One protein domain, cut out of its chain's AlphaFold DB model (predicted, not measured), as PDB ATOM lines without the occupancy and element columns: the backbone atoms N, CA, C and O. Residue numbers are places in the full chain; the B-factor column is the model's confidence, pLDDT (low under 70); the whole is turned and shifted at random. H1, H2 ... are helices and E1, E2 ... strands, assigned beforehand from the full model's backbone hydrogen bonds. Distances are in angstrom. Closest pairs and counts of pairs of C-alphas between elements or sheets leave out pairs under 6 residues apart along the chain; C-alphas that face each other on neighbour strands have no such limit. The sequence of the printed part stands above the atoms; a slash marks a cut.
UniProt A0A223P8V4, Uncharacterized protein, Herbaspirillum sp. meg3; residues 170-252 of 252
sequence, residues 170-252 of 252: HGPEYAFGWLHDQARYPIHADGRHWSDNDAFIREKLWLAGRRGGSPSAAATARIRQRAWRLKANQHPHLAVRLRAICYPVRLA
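Overview. This is residues 170 to 252 of the 252 residues of an uncharacterized protein of Herbaspirillum sp. meg3 (UniProt A0A223P8V4). A hairpin of two helices, H1 and H2, has a small two-stranded hairpin, E1 and E2, at the end where H1 begins and H2 ends. Past that same end of H2 the chain turns a corner into a shorter helix, H3, then folds back through a strand, E3, to finish near the start of the printed part. The printed part has 83 residues, in the order E1, E2, H1, H2, H3, E3; E1 and E2 are antiparallel, and the class is mostly helix. It is compact, with a radius of gyration of the C-alphas of 13.4 A and spans of 41 by 27 by 20 A.

Along the chain. Residues 170 to 186 hold no named element. E1 is residues 187 to 189, beginning at C-alpha 187 (215.919, 224.957, 179.378), and E2 is 192 to 194. H1, residues 197 to 209, is 18.2 A long; H2, 217 to 234, 25.9 A; H3, 236 to 244, 13.0 A. E3, residues 249 to 251, ends at C-alpha 251 (230.993, 211.718, 174.504).

Arrangement. In the hairpin E1 and E2, N 187 and O 194 are 3.0 A apart, and N 194 and O 187 2.8 A, both within hydrogen-bond range. The closest C-alphas of E1 and H2, Ile 187 and Lys 231, are 5.9 A apart. H1 and H2, a helical hairpin, touch, closest at the C-alphas of Asn 197 and Ala 227, 5.6 A; they run opposite ways at a tilt of 36 degrees, only just steep. H2 and H3 touch only at the corner, and only just, with 3 pairs of C-alphas within 8 A; the closest are Ala 232 and Ala 239, 5.1 A. E3 pairs with no named strand and is apart from H2. In H1, H2 and H3 every O i to N i+4 pair is within hydrogen-bond range.

Size, cuts and confidence. The C-alphas farthest apart, Gly 212 and Ala 244, are 41.2 A apart, while those of His 170 and Ala 252 are 5.0 A apart. Residues 243 to 248 stand free. The printed part has no cut and no long link. Its mean pLDDT is 89.0, and residue 212 alone is under 70.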
ATOM      1  N   HIS A 170     234.470 216.258 173.337       83.06
ATOM      2  CA  HIS A 170     235.369 216.354 174.490       83.06
ATOM      3  C   HIS A 170     234.872 217.297 175.591       83.06
ATOM      4  O   HIS A 170     235.310 217.204 176.730       83.06
ATOM      5  N   GLY A 171     233.940 218.188 175.264       84.44
ATOM      6  CA  GLY A 171     233.437 219.193 176.192       84.44
ATOM      7  C   GLY A 171     232.509 220.194 175.506       84.44
ATOM      8  O   GLY A 171     232.387 220.186 174.275       84.44
ATOM      9  N   PRO A 172     231.826 221.055 176.279       84.94
ATOM     10  CA  PRO A 172     230.917 222.070 175.746       84.94
ATOM     11  C   PRO A 172     231.610 223.157 174.904       84.94
ATOM     12  O   PRO A 172     230.944 223.859 174.146       84.94
ATOM     13  N   GLU A 173     232.926 223.293 175.031       76.12
ATOM     14  CA  GLU A 173     233.796 224.244 174.340       76.12
ATOM     15  C   GLU A 173     234.403 223.710 173.039       76.12
ATOM     16  O   GLU A 173     235.311 224.335 172.514       76.12
ATOM     17  N   TYR A 174     233.945 222.571 172.518       77.50
ATOM     18  CA  TYR A 174     234.393 222.030 171.228       77.50
ATOM     19  C   TYR A 174     233.339 222.273 170.134       77.50
ATOM     20  O   TYR A 174     232.204 222.637 170.436       77.50
ATOM     21  N   ALA A 175     233.670 222.088 168.849       74.38
ATOM     22  CA  ALA A 175     232.762 222.442 167.740       74.38
ATOM     23  C   ALA A 175     231.401 221.718 167.788       74.38
ATOM     24  O   ALA A 175     230.365 222.306 167.476       74.38
ATOM     25  N   PHE A 176     231.392 220.466 168.256       83.06
ATOM     26  CA  PHE A 176     230.180 219.693 168.559       83.06
ATOM     27  C   PHE A 176     229.804 219.734 170.040       83.06
ATOM     28  O   PHE A 176     228.896 219.038 170.475       83.06
ATOM     29  N   GLY A 177     230.455 220.589 170.824       84.50
ATOM     30  CA  GLY A 177     230.212 220.787 172.246       84.50
ATOM     31  C   GLY A 177     228.789 221.220 172.559       84.50
ATOM     32  O   GLY A 177     228.305 220.966 173.652       84.50
ATOM     33  N   TRP A 178     228.044 221.754 171.588       87.06
ATOM     34  CA  TRP A 178     226.604 221.967 171.731       87.06
ATOM     35  C   TRP A 178     225.817 220.668 172.004       87.06
ATOM     36  O   TRP A 178     224.729 220.743 172.581       87.06
ATOM     37  N   LEU A 179     226.364 219.495 171.660       89.81
ATOM     38  CA  LEU A 179     225.857 218.161 172.007       89.81
ATOM     39  C   LEU A 179     226.245 217.702 173.425       89.81
ATOM     40  O   LEU A 179     225.800 216.653 173.872       89.81
ATOM     41  N   HIS A 180     227.056 218.469 174.149       91.00
ATOM     42  CA  HIS A 180     227.418 218.175 175.529       91.00
ATOM     43  C   HIS A 180     226.299 218.606 176.497       91.00
ATOM     44  O   HIS A 180     225.594 219.597 176.261       91.00
ATOM     45  N   ASP A 181     226.144 217.894 177.617       91.81
ATOM     46  CA  ASP A 181     225.104 218.203 178.612       91.81
ATOM     47  C   ASP A 181     225.359 219.549 179.322       91.81
ATOM     48  O   ASP A 181     224.413 220.250 179.672       91.81
ATOM     49  N   GLN A 182     226.624 219.959 179.454       91.62
ATOM     50  CA  GLN A 182     227.029 221.262 180.019       91.62
ATOM     51  C   GLN A 182     227.028 222.414 179.003       91.62
ATOM     52  O   GLN A 182     227.440 223.532 179.318       91.62
ATOM     53  N   ALA A 183     226.606 222.167 177.761       89.00
ATOM     54  CA  ALA A 183     226.488 223.241 176.788       89.00
ATOM     55  C   ALA A 183     225.420 224.241 177.241       89.00
ATOM     56  O   ALA A 183     224.303 223.838 177.577       89.00
ATOM     57  N   ARG A 184     225.746 225.538 177.196       88.44
ATOM     58  CA  ARG A 184     224.891 226.638 177.671       88.44
ATOM     59  C   ARG A 184     223.707 226.903 176.741       88.44
ATOM     60  O   ARG A 184     223.649 227.911 176.045       88.44
ATOM     61  N   TYR A 185     222.757 225.983 176.761       88.62
ATOM     62  CA  TYR A 185     221.451 226.097 176.126       88.62
ATOM     63  C   TYR A 185     220.400 225.961 177.218       88.62
ATOM     64  O   TYR A 185     219.996 224.836 177.526       88.62
ATOM     65  N   PRO A 186     219.994 227.083 177.833       91.81
ATOM     66  CA  PRO A 186     219.104 227.034 178.975       91.81
ATOM     67  C   PRO A 186     217.770 226.386 178.623       91.81
ATOM     68  O   PRO A 186     217.246 226.585 177.524       91.81
ATOM     69  N   ILE A 187     217.212 225.619 179.552       95.31
ATOM     70  CA  ILE A 187     215.919 224.957 179.378       95.31
ATOM     71  C   ILE A 187     214.967 225.350 180.502       95.31
ATOM     72  O   ILE A 187     215.357 225.487 181.658       95.31
ATOM     73  N   HIS A 188     213.691 225.491 180.169       96.69
ATOM     74  CA  HIS A 188     212.601 225.644 181.123       96.69
ATOM     75  C   HIS A 188     211.903 224.301 181.305       96.69
ATOM     76  O   HIS A 188     211.424 223.702 180.340       96.69
ATOM     77  N   ALA A 189     211.854 223.807 182.535       96.31
ATOM     78  CA  ALA A 189     211.200 222.546 182.852       96.31
ATOM     79  C   ALA A 189     210.710 222.553 184.292       96.31
ATOM     80  O   ALA A 189     211.420 223.010 185.189       96.31
ATOM     81  N   ASP A 190     209.512 222.006 184.509       93.44
ATOM     82  CA  ASP A 190     208.886 221.893 185.831       93.44
ATOM     83  C   ASP A 190     208.791 223.253 186.556       93.44
ATOM     84  O   ASP A 190     209.112 223.367 187.734       93.44
ATOM     85  N   GLY A 191     208.414 224.308 185.819       94.00
ATOM     86  CA  GLY A 191     208.282 225.674 186.345       94.00
ATOM     87  C   GLY A 191     209.602 226.374 186.686       94.00
ATOM     88  O   GLY A 191     209.577 227.479 187.222       94.00
ATOM     89  N   ARG A 192     210.756 225.765 186.382       96.38
ATOM     90  CA  ARG A 192     212.087 226.293 186.712       96.38
ATOM     91  C   ARG A 192     212.950 226.484 185.467       96.38
ATOM     92  O   ARG A 192     212.865 225.710 184.512       96.38
ATOM     93  N   HIS A 193     213.801 227.506 185.510       96.12
ATOM     94  CA  HIS A 193     214.864 227.749 184.537       96.12
ATOM     95  C   HIS A 193     216.148 227.007 184.937       96.12
ATOM     96  O   HIS A 193     216.581 227.079 186.091       96.12
ATOM     97  N   TRP A 194     216.770 226.334 183.974       96.50
ATOM     98  CA  TRP A 194     218.012 225.578 184.126       96.50
ATOM     99  C   TRP A 194     219.053 226.130 183.158       96.50
ATOM    100  O   TRP A 194     218.734 226.356 181.994       96.50
ATOM    101  N   SER A 195     220.288 226.339 183.617       91.94
ATOM    102  CA  SER A 195     221.371 226.892 182.788       91.94
ATOM    103  C   SER A 195     221.769 225.988 181.618       91.94
ATOM    104  O   SER A 195     222.199 226.481 180.576       91.94
ATOM    105  N   ASP A 196     221.632 224.677 181.803       93.44
ATOM    106  CA  ASP A 196     222.075 223.622 180.895       93.44
ATOM    107  C   ASP A 196     221.385 222.288 181.254       93.44
ATOM    108  O   ASP A 196     220.640 222.189 182.239       93.44
ATOM    109  N   ASN A 197     221.611 221.258 180.432       94.81
ATOM    110  CA  ASN A 197     221.029 219.934 180.651       94.81
ATOM    111  C   ASN A 197     221.611 219.261 181.897       94.81
ATOM    112  O   ASN A 197     220.872 218.586 182.611       94.81
ATOM    113  N   ASP A 198     222.907 219.423 182.155       95.38
ATOM    114  CA  ASP A 198     223.618 218.776 183.261       95.38
ATOM    115  C   ASP A 198     223.040 219.195 184.626       95.38
ATOM    116  O   ASP A 198     222.724 218.345 185.462       95.38
ATOM    117  N   ALA A 199     222.767 220.489 184.823       95.62
ATOM    118  CA  ALA A 199     222.095 221.004 186.015       95.62
ATOM    119  C   ALA A 199     220.710 220.367 186.232       95.62
ATOM    120  O   ALA A 199     220.389 219.947 187.347       95.62
ATOM    121  N   PHE A 200     219.910 220.247 185.168       96.31
ATOM    122  CA  PHE A 200     218.612 219.574 185.224       96.31
ATOM    123  C   PHE A 200     218.759 218.075 185.529       96.31
ATOM    124  O   PHE A 200     218.060 217.546 186.396       96.31
ATOM    125  N   ILE A 201     219.674 217.385 184.844       95.31
ATOM    126  CA  ILE A 201     219.912 215.945 184.999       95.31
ATOM    127  C   ILE A 201     220.328 215.628 186.437       95.31
ATOM    128  O   ILE A 201     219.731 214.737 187.046       95.31
ATOM    129  N   ARG A 202     221.295 216.369 186.999       94.19
ATOM    130  CA  ARG A 202     221.759 216.179 188.383       94.19
ATOM    131  C   ARG A 202     220.628 216.288 189.394       94.19
ATOM    132  O   ARG A 202     220.485 215.392 190.225       94.19
ATOM    133  N   GLU A 203     219.795 217.325 189.298       94.81
ATOM    134  CA  GLU A 203     218.656 217.483 190.210       94.81
ATOM    135  C   GLU A 203     217.692 216.296 190.098       94.81
ATOM    136  O   GLU A 203     217.267 215.723 191.102       94.81
ATOM    137  N   LYS A 204     217.333 215.897 188.871       93.94
ATOM    138  CA  LYS A 204     216.377 214.800 188.669       93.94
ATOM    139  C   LYS A 204     216.919 213.463 189.154       93.94
ATOM    140  O   LYS A 204     216.149 212.685 189.715       93.94
ATOM    141  N   LEU A 205     218.214 213.213 188.983       92.81
ATOM    142  CA  LEU A 205     218.871 212.028 189.531       92.81
ATOM    143  C   LEU A 205     218.888 212.054 191.060       92.81
ATOM    144  O   LEU A 205     218.554 211.047 191.683       92.81
ATOM    145  N   TRP A 206     219.192 213.201 191.667       90.56
ATOM    146  CA  TRP A 206     219.166 213.362 193.120       90.56
ATOM    147  C   TRP A 206     217.761 213.146 193.704       90.56
ATOM    148  O   TRP A 206     217.594 212.385 194.660       90.56
ATOM    149  N   LEU A 207     216.725 213.725 193.088       89.94
ATOM    150  CA  LEU A 207     215.327 213.511 193.483       89.94
ATOM    151  C   LEU A 207     214.883 212.052 193.309       89.94
ATOM    152  O   LEU A 207     214.119 211.546 194.131       89.94
ATOM    153  N   ALA A 208     215.344 211.375 192.254       86.62
ATOM    154  CA  ALA A 208     215.061 209.959 192.043       86.62
ATOM    155  C   ALA A 208     215.728 209.088 193.119       86.62
ATOM    156  O   ALA A 208     215.095 208.163 193.625       86.62
ATOM    157  N   GLY A 209     216.963 209.418 193.509       83.81
ATOM    158  CA  GLY A 209     217.710 208.652 194.505       83.81
ATOM    159  C   GLY A 209     217.231 208.833 195.948       83.81
ATOM    160  O   GLY A 209     217.336 207.915 196.764       83.81
ATOM    161  N   ARG A 210     216.592 209.972 196.254       81.38
ATOM    162  CA  ARG A 210     215.924 210.217 197.549       81.38
ATOM    163  C   ARG A 210     214.839 209.193 197.901       81.38
ATOM    164  O   ARG A 210     214.459 209.106 199.062       81.38
ATOM    165  N   ARG A 211     214.342 208.423 196.929       74.25
ATOM    166  CA  ARG A 211     213.323 207.380 197.137       74.25
ATOM    167  C   ARG A 211     213.905 206.011 197.522       74.25
ATOM    168  O   ARG A 211     213.175 205.028 197.477       74.25
ATOM    169  N   GLY A 212     215.177 205.955 197.927       59.03
ATOM    170  CA  GLY A 212     215.773 204.776 198.564       59.03
ATOM    171  C   GLY A 212     216.700 203.950 197.670       59.03
ATOM    172  O   GLY A 212     216.588 202.730 197.651       59.03
ATOM    173  N   GLY A 213     217.622 204.592 196.940       75.31
ATOM    174  CA  GLY A 213     218.700 203.902 196.212       75.31
ATOM    175  C   GLY A 213     219.302 204.732 195.076       75.31
ATOM    176  O   GLY A 213     218.757 205.765 194.704       75.31
ATOM    177  N   SER A 214     220.420 204.296 194.492       80.94
ATOM    178  CA  SER A 214     220.963 204.934 193.283       80.94
ATOM    179  C   SER A 214     220.013 204.740 192.087       80.94
ATOM    180  O   SER A 214     219.486 203.638 191.911       80.94
ATOM    181  N   PRO A 215     219.788 205.759 191.233       82.81
ATOM    182  CA  PRO A 215     218.950 205.611 190.044       82.81
ATOM    183  C   PRO A 215     219.447 204.486 189.127       82.81
ATOM    184  O   PRO A 215     220.640 204.388 188.845       82.81
ATOM    185  N   SER A 216     218.531 203.659 188.618       87.50
ATOM    186  CA  SER A 216     218.883 202.618 187.646       87.50
ATOM    187  C   SER A 216     219.397 203.226 186.335       87.50
ATOM    188  O   SER A 216     219.026 204.342 185.965       87.50
ATOM    189  N   ALA A 217     220.187 202.465 185.571       88.62
ATOM    190  CA  ALA A 217     220.675 202.900 184.257       88.62
ATOM    191  C   ALA A 217     219.529 203.334 183.320       88.62
ATOM    192  O   ALA A 217     219.626 204.353 182.637       88.62
ATOM    193  N   ALA A 218     218.400 202.617 183.353       89.50
ATOM    194  CA  ALA A 218     217.207 202.966 182.586       89.50
ATOM    195  C   ALA A 218     216.569 204.289 183.047       89.50
ATOM    196  O   ALA A 218     216.123 205.081 182.212       89.50
ATOM    197  N   ALA A 219     216.531 204.561 184.356       88.56
ATOM    198  CA  ALA A 219     216.033 205.831 184.884       88.56
ATOM    199  C   ALA A 219     216.937 207.000 184.461       88.56
ATOM    200  O   ALA A 219     216.439 208.022 183.980       88.56
ATOM    201  N   THR A 220     218.256 206.816 184.543       91.38
ATOM    202  CA  THR A 220     219.247 207.796 184.083       91.38
ATOM    203  C   THR A 220     219.105 208.089 182.592       91.38
ATOM    204  O   THR A 220     219.037 209.257 182.199       91.38
ATOM    205  N   ALA A 221     218.962 207.053 181.759       91.69
ATOM    206  CA  ALA A 221     218.750 207.210 180.322       91.69
ATOM    207  C   ALA A 221     217.468 208.001 180.007       91.69
ATOM    208  O   ALA A 221     217.490 208.901 179.168       91.69
ATOM    209  N   ARG A 222     216.364 207.736 180.721       93.94
ATOM    210  CA  ARG A 222     215.100 208.480 180.555       93.94
ATOM    211  C   ARG A 222     215.229 209.951 180.950       93.94
ATOM    212  O   ARG A 222     214.703 210.811 180.245       93.94
ATOM    213  N   ILE A 223     215.930 210.255 182.045       94.94
ATOM    214  CA  ILE A 223     216.169 211.639 182.488       94.94
ATOM    215  C   ILE A 223     217.000 212.397 181.449       94.94
ATOM    216  O   ILE A 223     216.612 213.496 181.047       94.94
ATOM    217  N   ARG A 224     218.088 211.791 180.956       93.88
ATOM    218  CA  ARG A 224     218.915 212.373 179.886       93.88
ATOM    219  C   ARG A 224     218.115 212.577 178.604       93.88
ATOM    220  O   ARG A 224     218.135 213.664 178.037       93.88
ATOM    221  N   GLN A 225     217.339 211.579 178.183       93.94
ATOM    222  CA  GLN A 225     216.479 211.699 177.005       93.94
ATOM    223  C   GLN A 225     215.455 212.833 177.161       93.94
ATOM    224  O   GLN A 225     215.215 213.580 176.212       93.94
ATOM    225  N   ARG A 226     214.868 213.002 178.353       96.00
ATOM    226  CA  ARG A 226     213.961 214.121 178.653       96.00
ATOM    227  C   ARG A 226     214.674 215.470 178.537       96.00
ATOM    228  O   ARG A 226     214.127 216.362 177.895       96.00
ATOM    229  N   ALA A 227     215.872 215.606 179.108       95.62
ATOM    230  CA  ALA A 227     216.684 216.821 179.003       95.62
ATOM    231  C   ALA A 227     216.972 217.178 177.534       95.62
ATOM    232  O   ALA A 227     216.711 218.297 177.096       95.62
ATOM    233  N   TRP A 228     217.389 216.193 176.734       92.69
ATOM    234  CA  TRP A 228     217.639 216.370 175.302       92.69
ATOM    235  C   TRP A 228     216.400 216.774 174.510       92.69
ATOM    236  O   TRP A 228     216.481 217.669 173.670       92.69
ATOM    237  N   ARG A 229     215.240 216.181 174.805       94.00
ATOM    238  CA  ARG A 229     213.970 216.588 174.186       94.00
ATOM    239  C   ARG A 229     213.593 218.021 174.555       94.00
ATOM    240  O   ARG A 229     213.188 218.775 173.678       94.00
ATOM    241  N   LEU A 230     213.751 218.416 175.819       95.62
ATOM    242  CA  LEU A 230     213.491 219.790 176.266       95.62
ATOM    243  C   LEU A 230     214.401 220.789 175.546       95.62
ATOM    244  O   LEU A 230     213.903 221.770 174.994       95.62
ATOM    245  N   LYS A 231     215.706 220.497 175.485       93.44
ATOM    246  CA  LYS A 231     216.696 221.304 174.767       93.44
ATOM    247  C   LYS A 231     216.360 221.422 173.284       93.44
ATOM    248  O   LYS A 231     216.288 222.531 172.776       93.44
ATOM    249  N   ALA A 232     216.083 220.313 172.601       89.75
ATOM    250  CA  ALA A 232     215.731 220.318 171.182       89.75
ATOM    251  C   ALA A 232     214.420 221.074 170.889       89.75
ATOM    252  O   ALA A 232     214.332 221.767 169.879       89.75
ATOM    253  N   ASN A 233     213.422 220.979 171.772       90.56
ATOM    254  CA  ASN A 233     212.143 221.677 171.607       90.56
ATOM    255  C   ASN A 233     212.266 223.191 171.822       90.56
ATOM    256  O   ASN A 233     211.630 223.963 171.113       90.56
ATOM    257  N   GLN A 234     213.065 223.615 172.803       92.06
ATOM    258  CA  GLN A 234     213.254 225.035 173.132       92.06
ATOM    259  C   GLN A 234     214.327 225.701 172.266       92.06
ATOM    260  O   GLN A 234     214.301 226.914 172.081       92.06
ATOM    261  N   HIS A 235     215.209 224.902 171.662       87.25
ATOM    262  CA  HIS A 235     216.236 225.328 170.713       87.25
ATOM    263  C   HIS A 235     216.106 224.543 169.396       87.25
ATOM    264  O   HIS A 235     216.972 223.720 169.087       87.25
ATOM    265  N   PRO A 236     215.051 224.779 168.583       84.12
ATOM    266  CA  PRO A 236     214.758 223.974 167.389       84.12
ATOM    267  C   PRO A 236     215.911 223.884 166.388       84.12
ATOM    268  O   PRO A 236     216.052 222.887 165.683       84.12
ATOM    269  N   HIS A 237     216.768 224.902 166.348       80.25
ATOM    270  CA  HIS A 237     217.966 224.933 165.518       80.25
ATOM    271  C   HIS A 237     218.938 223.784 165.814       80.25
ATOM    272  O   HIS A 237     219.495 223.198 164.887       80.25
ATOM    273  N   LEU A 238     219.074 223.388 167.083       85.50
ATOM    274  CA  LEU A 238     219.887 222.239 167.479       85.50
ATOM    275  C   LEU A 238     219.290 220.926 166.972       85.50
ATOM    276  O   LEU A 238     220.026 220.025 166.586       85.50
ATOM    277  N   ALA A 239     217.959 220.821 166.910       84.50
ATOM    278  CA  ALA A 239     217.291 219.649 166.350       84.50
ATOM    279  C   ALA A 239     217.510 219.526 164.832       84.50
ATOM    280  O   ALA A 239     217.548 218.416 164.297       84.50
ATOM    281  N   VAL A 240     217.635 220.647 164.112       83.69
ATOM    282  CA  VAL A 240     217.997 220.621 162.685       83.69
ATOM    283  C   VAL A 240     219.468 220.234 162.516       83.69
ATOM    284  O   VAL A 240     219.752 219.330 161.736       83.69
ATOM    285  N   ARG A 241     220.381 220.834 163.295       86.50
ATOM    286  CA  ARG A 241     221.811 220.470 163.297       86.50
ATOM    287  C   ARG A 241     222.029 218.990 163.611       86.50
ATOM    288  O   ARG A 241     222.773 218.331 162.898       86.50
ATOM    289  N   LEU A 242     221.331 218.449 164.614       87.62
ATOM    290  CA  LEU A 242     221.437 217.039 165.006       87.62
ATOM    291  C   LEU A 242     221.036 216.099 163.869       87.62
ATOM    292  O   LEU A 242     221.711 215.106 163.631       87.62
ATOM    293  N   ARG A 243     219.955 216.419 163.147       87.62
ATOM    294  CA  ARG A 243     219.472 215.610 162.016       87.62
ATOM    295  C   ARG A 243     220.407 215.620 160.808       87.62
ATOM    296  O   ARG A 243     220.281 214.744 159.964       87.62
ATOM    297  N   ALA A 244     221.289 216.609 160.715       87.88
ATOM    298  CA  ALA A 244     222.268 216.718 159.643       87.88
ATOM    299  C   ALA A 244     223.551 215.922 159.922       87.88
ATOM    300  O   ALA A 244     224.344 215.723 159.014       87.88
ATOM    301  N   ILE A 245     223.779 215.459 161.155       90.31
ATOM    302  CA  ILE A 245     224.955 214.643 161.465       90.31
ATOM    303  C   ILE A 245     224.699 213.213 160.984       90.31
ATOM    304  O   ILE A 245     223.837 212.516 161.518       90.31
ATOM    305  N   CYS A 246     225.472 212.767 159.995       91.88
ATOM    306  CA  CYS A 246     225.388 211.415 159.434       91.88
ATOM    307  C   CYS A 246     226.348 210.412 160.094       91.88
ATOM    308  O   CYS A 246     226.459 209.274 159.642       91.88
ATOM    309  N   TYR A 247     227.037 210.823 161.158       90.69
ATOM    310  CA  TYR A 247     228.089 210.051 161.810       90.69
ATOM    311  C   TYR A 247     227.705 209.651 163.237       90.69
ATOM    312  O   TYR A 247     226.977 210.390 163.906       90.69
ATOM    313  N   PRO A 248     228.212 208.510 163.740       92.31
ATOM    314  CA  PRO A 248     228.127 208.170 165.153       92.31
ATOM    315  C   PRO A 248     228.654 209.307 166.030       92.31
ATOM    316  O   PRO A 248     229.684 209.908 165.732       92.31
ATOM    317  N   VAL A 249     227.949 209.581 167.126       90.00
ATOM    318  CA  VAL A 249     228.315 210.615 168.098       90.00
ATOM    319  C   VAL A 249     228.646 209.952 169.426       90.00
ATOM    320  O   VAL A 249     227.849 209.164 169.944       90.00
ATOM    321  N   ARG A 250     229.790 210.312 170.006       89.81
ATOM    322  CA  ARG A 250     230.255 209.797 171.295       89.81
ATOM    323  C   ARG A 250     230.728 210.942 172.191       89.81
ATOM    324  O   ARG A 250     231.404 211.858 171.736       89.81
ATOM    325  N   LEU A 251     230.375 210.880 173.473       85.38
ATOM    326  CA  LEU A 251     230.993 211.718 174.504       85.38
ATOM    327  C   LEU A 251     232.352 211.099 174.869       85.38
ATOM    328  O   LEU A 251     232.421 209.876 175.024       85.38
ATOM    329  N   ALA A 252     233.406 211.915 174.922       81.44
ATOM    330  CA  ALA A 252     234.757 211.463 175.256       81.44
ATOM    331  C   ALA A 252     234.859 210.900 176.679       81.44
ATOM    332  O   ALA A 252     234.119 211.385 177.566       81.44
TER     333      ALA A 252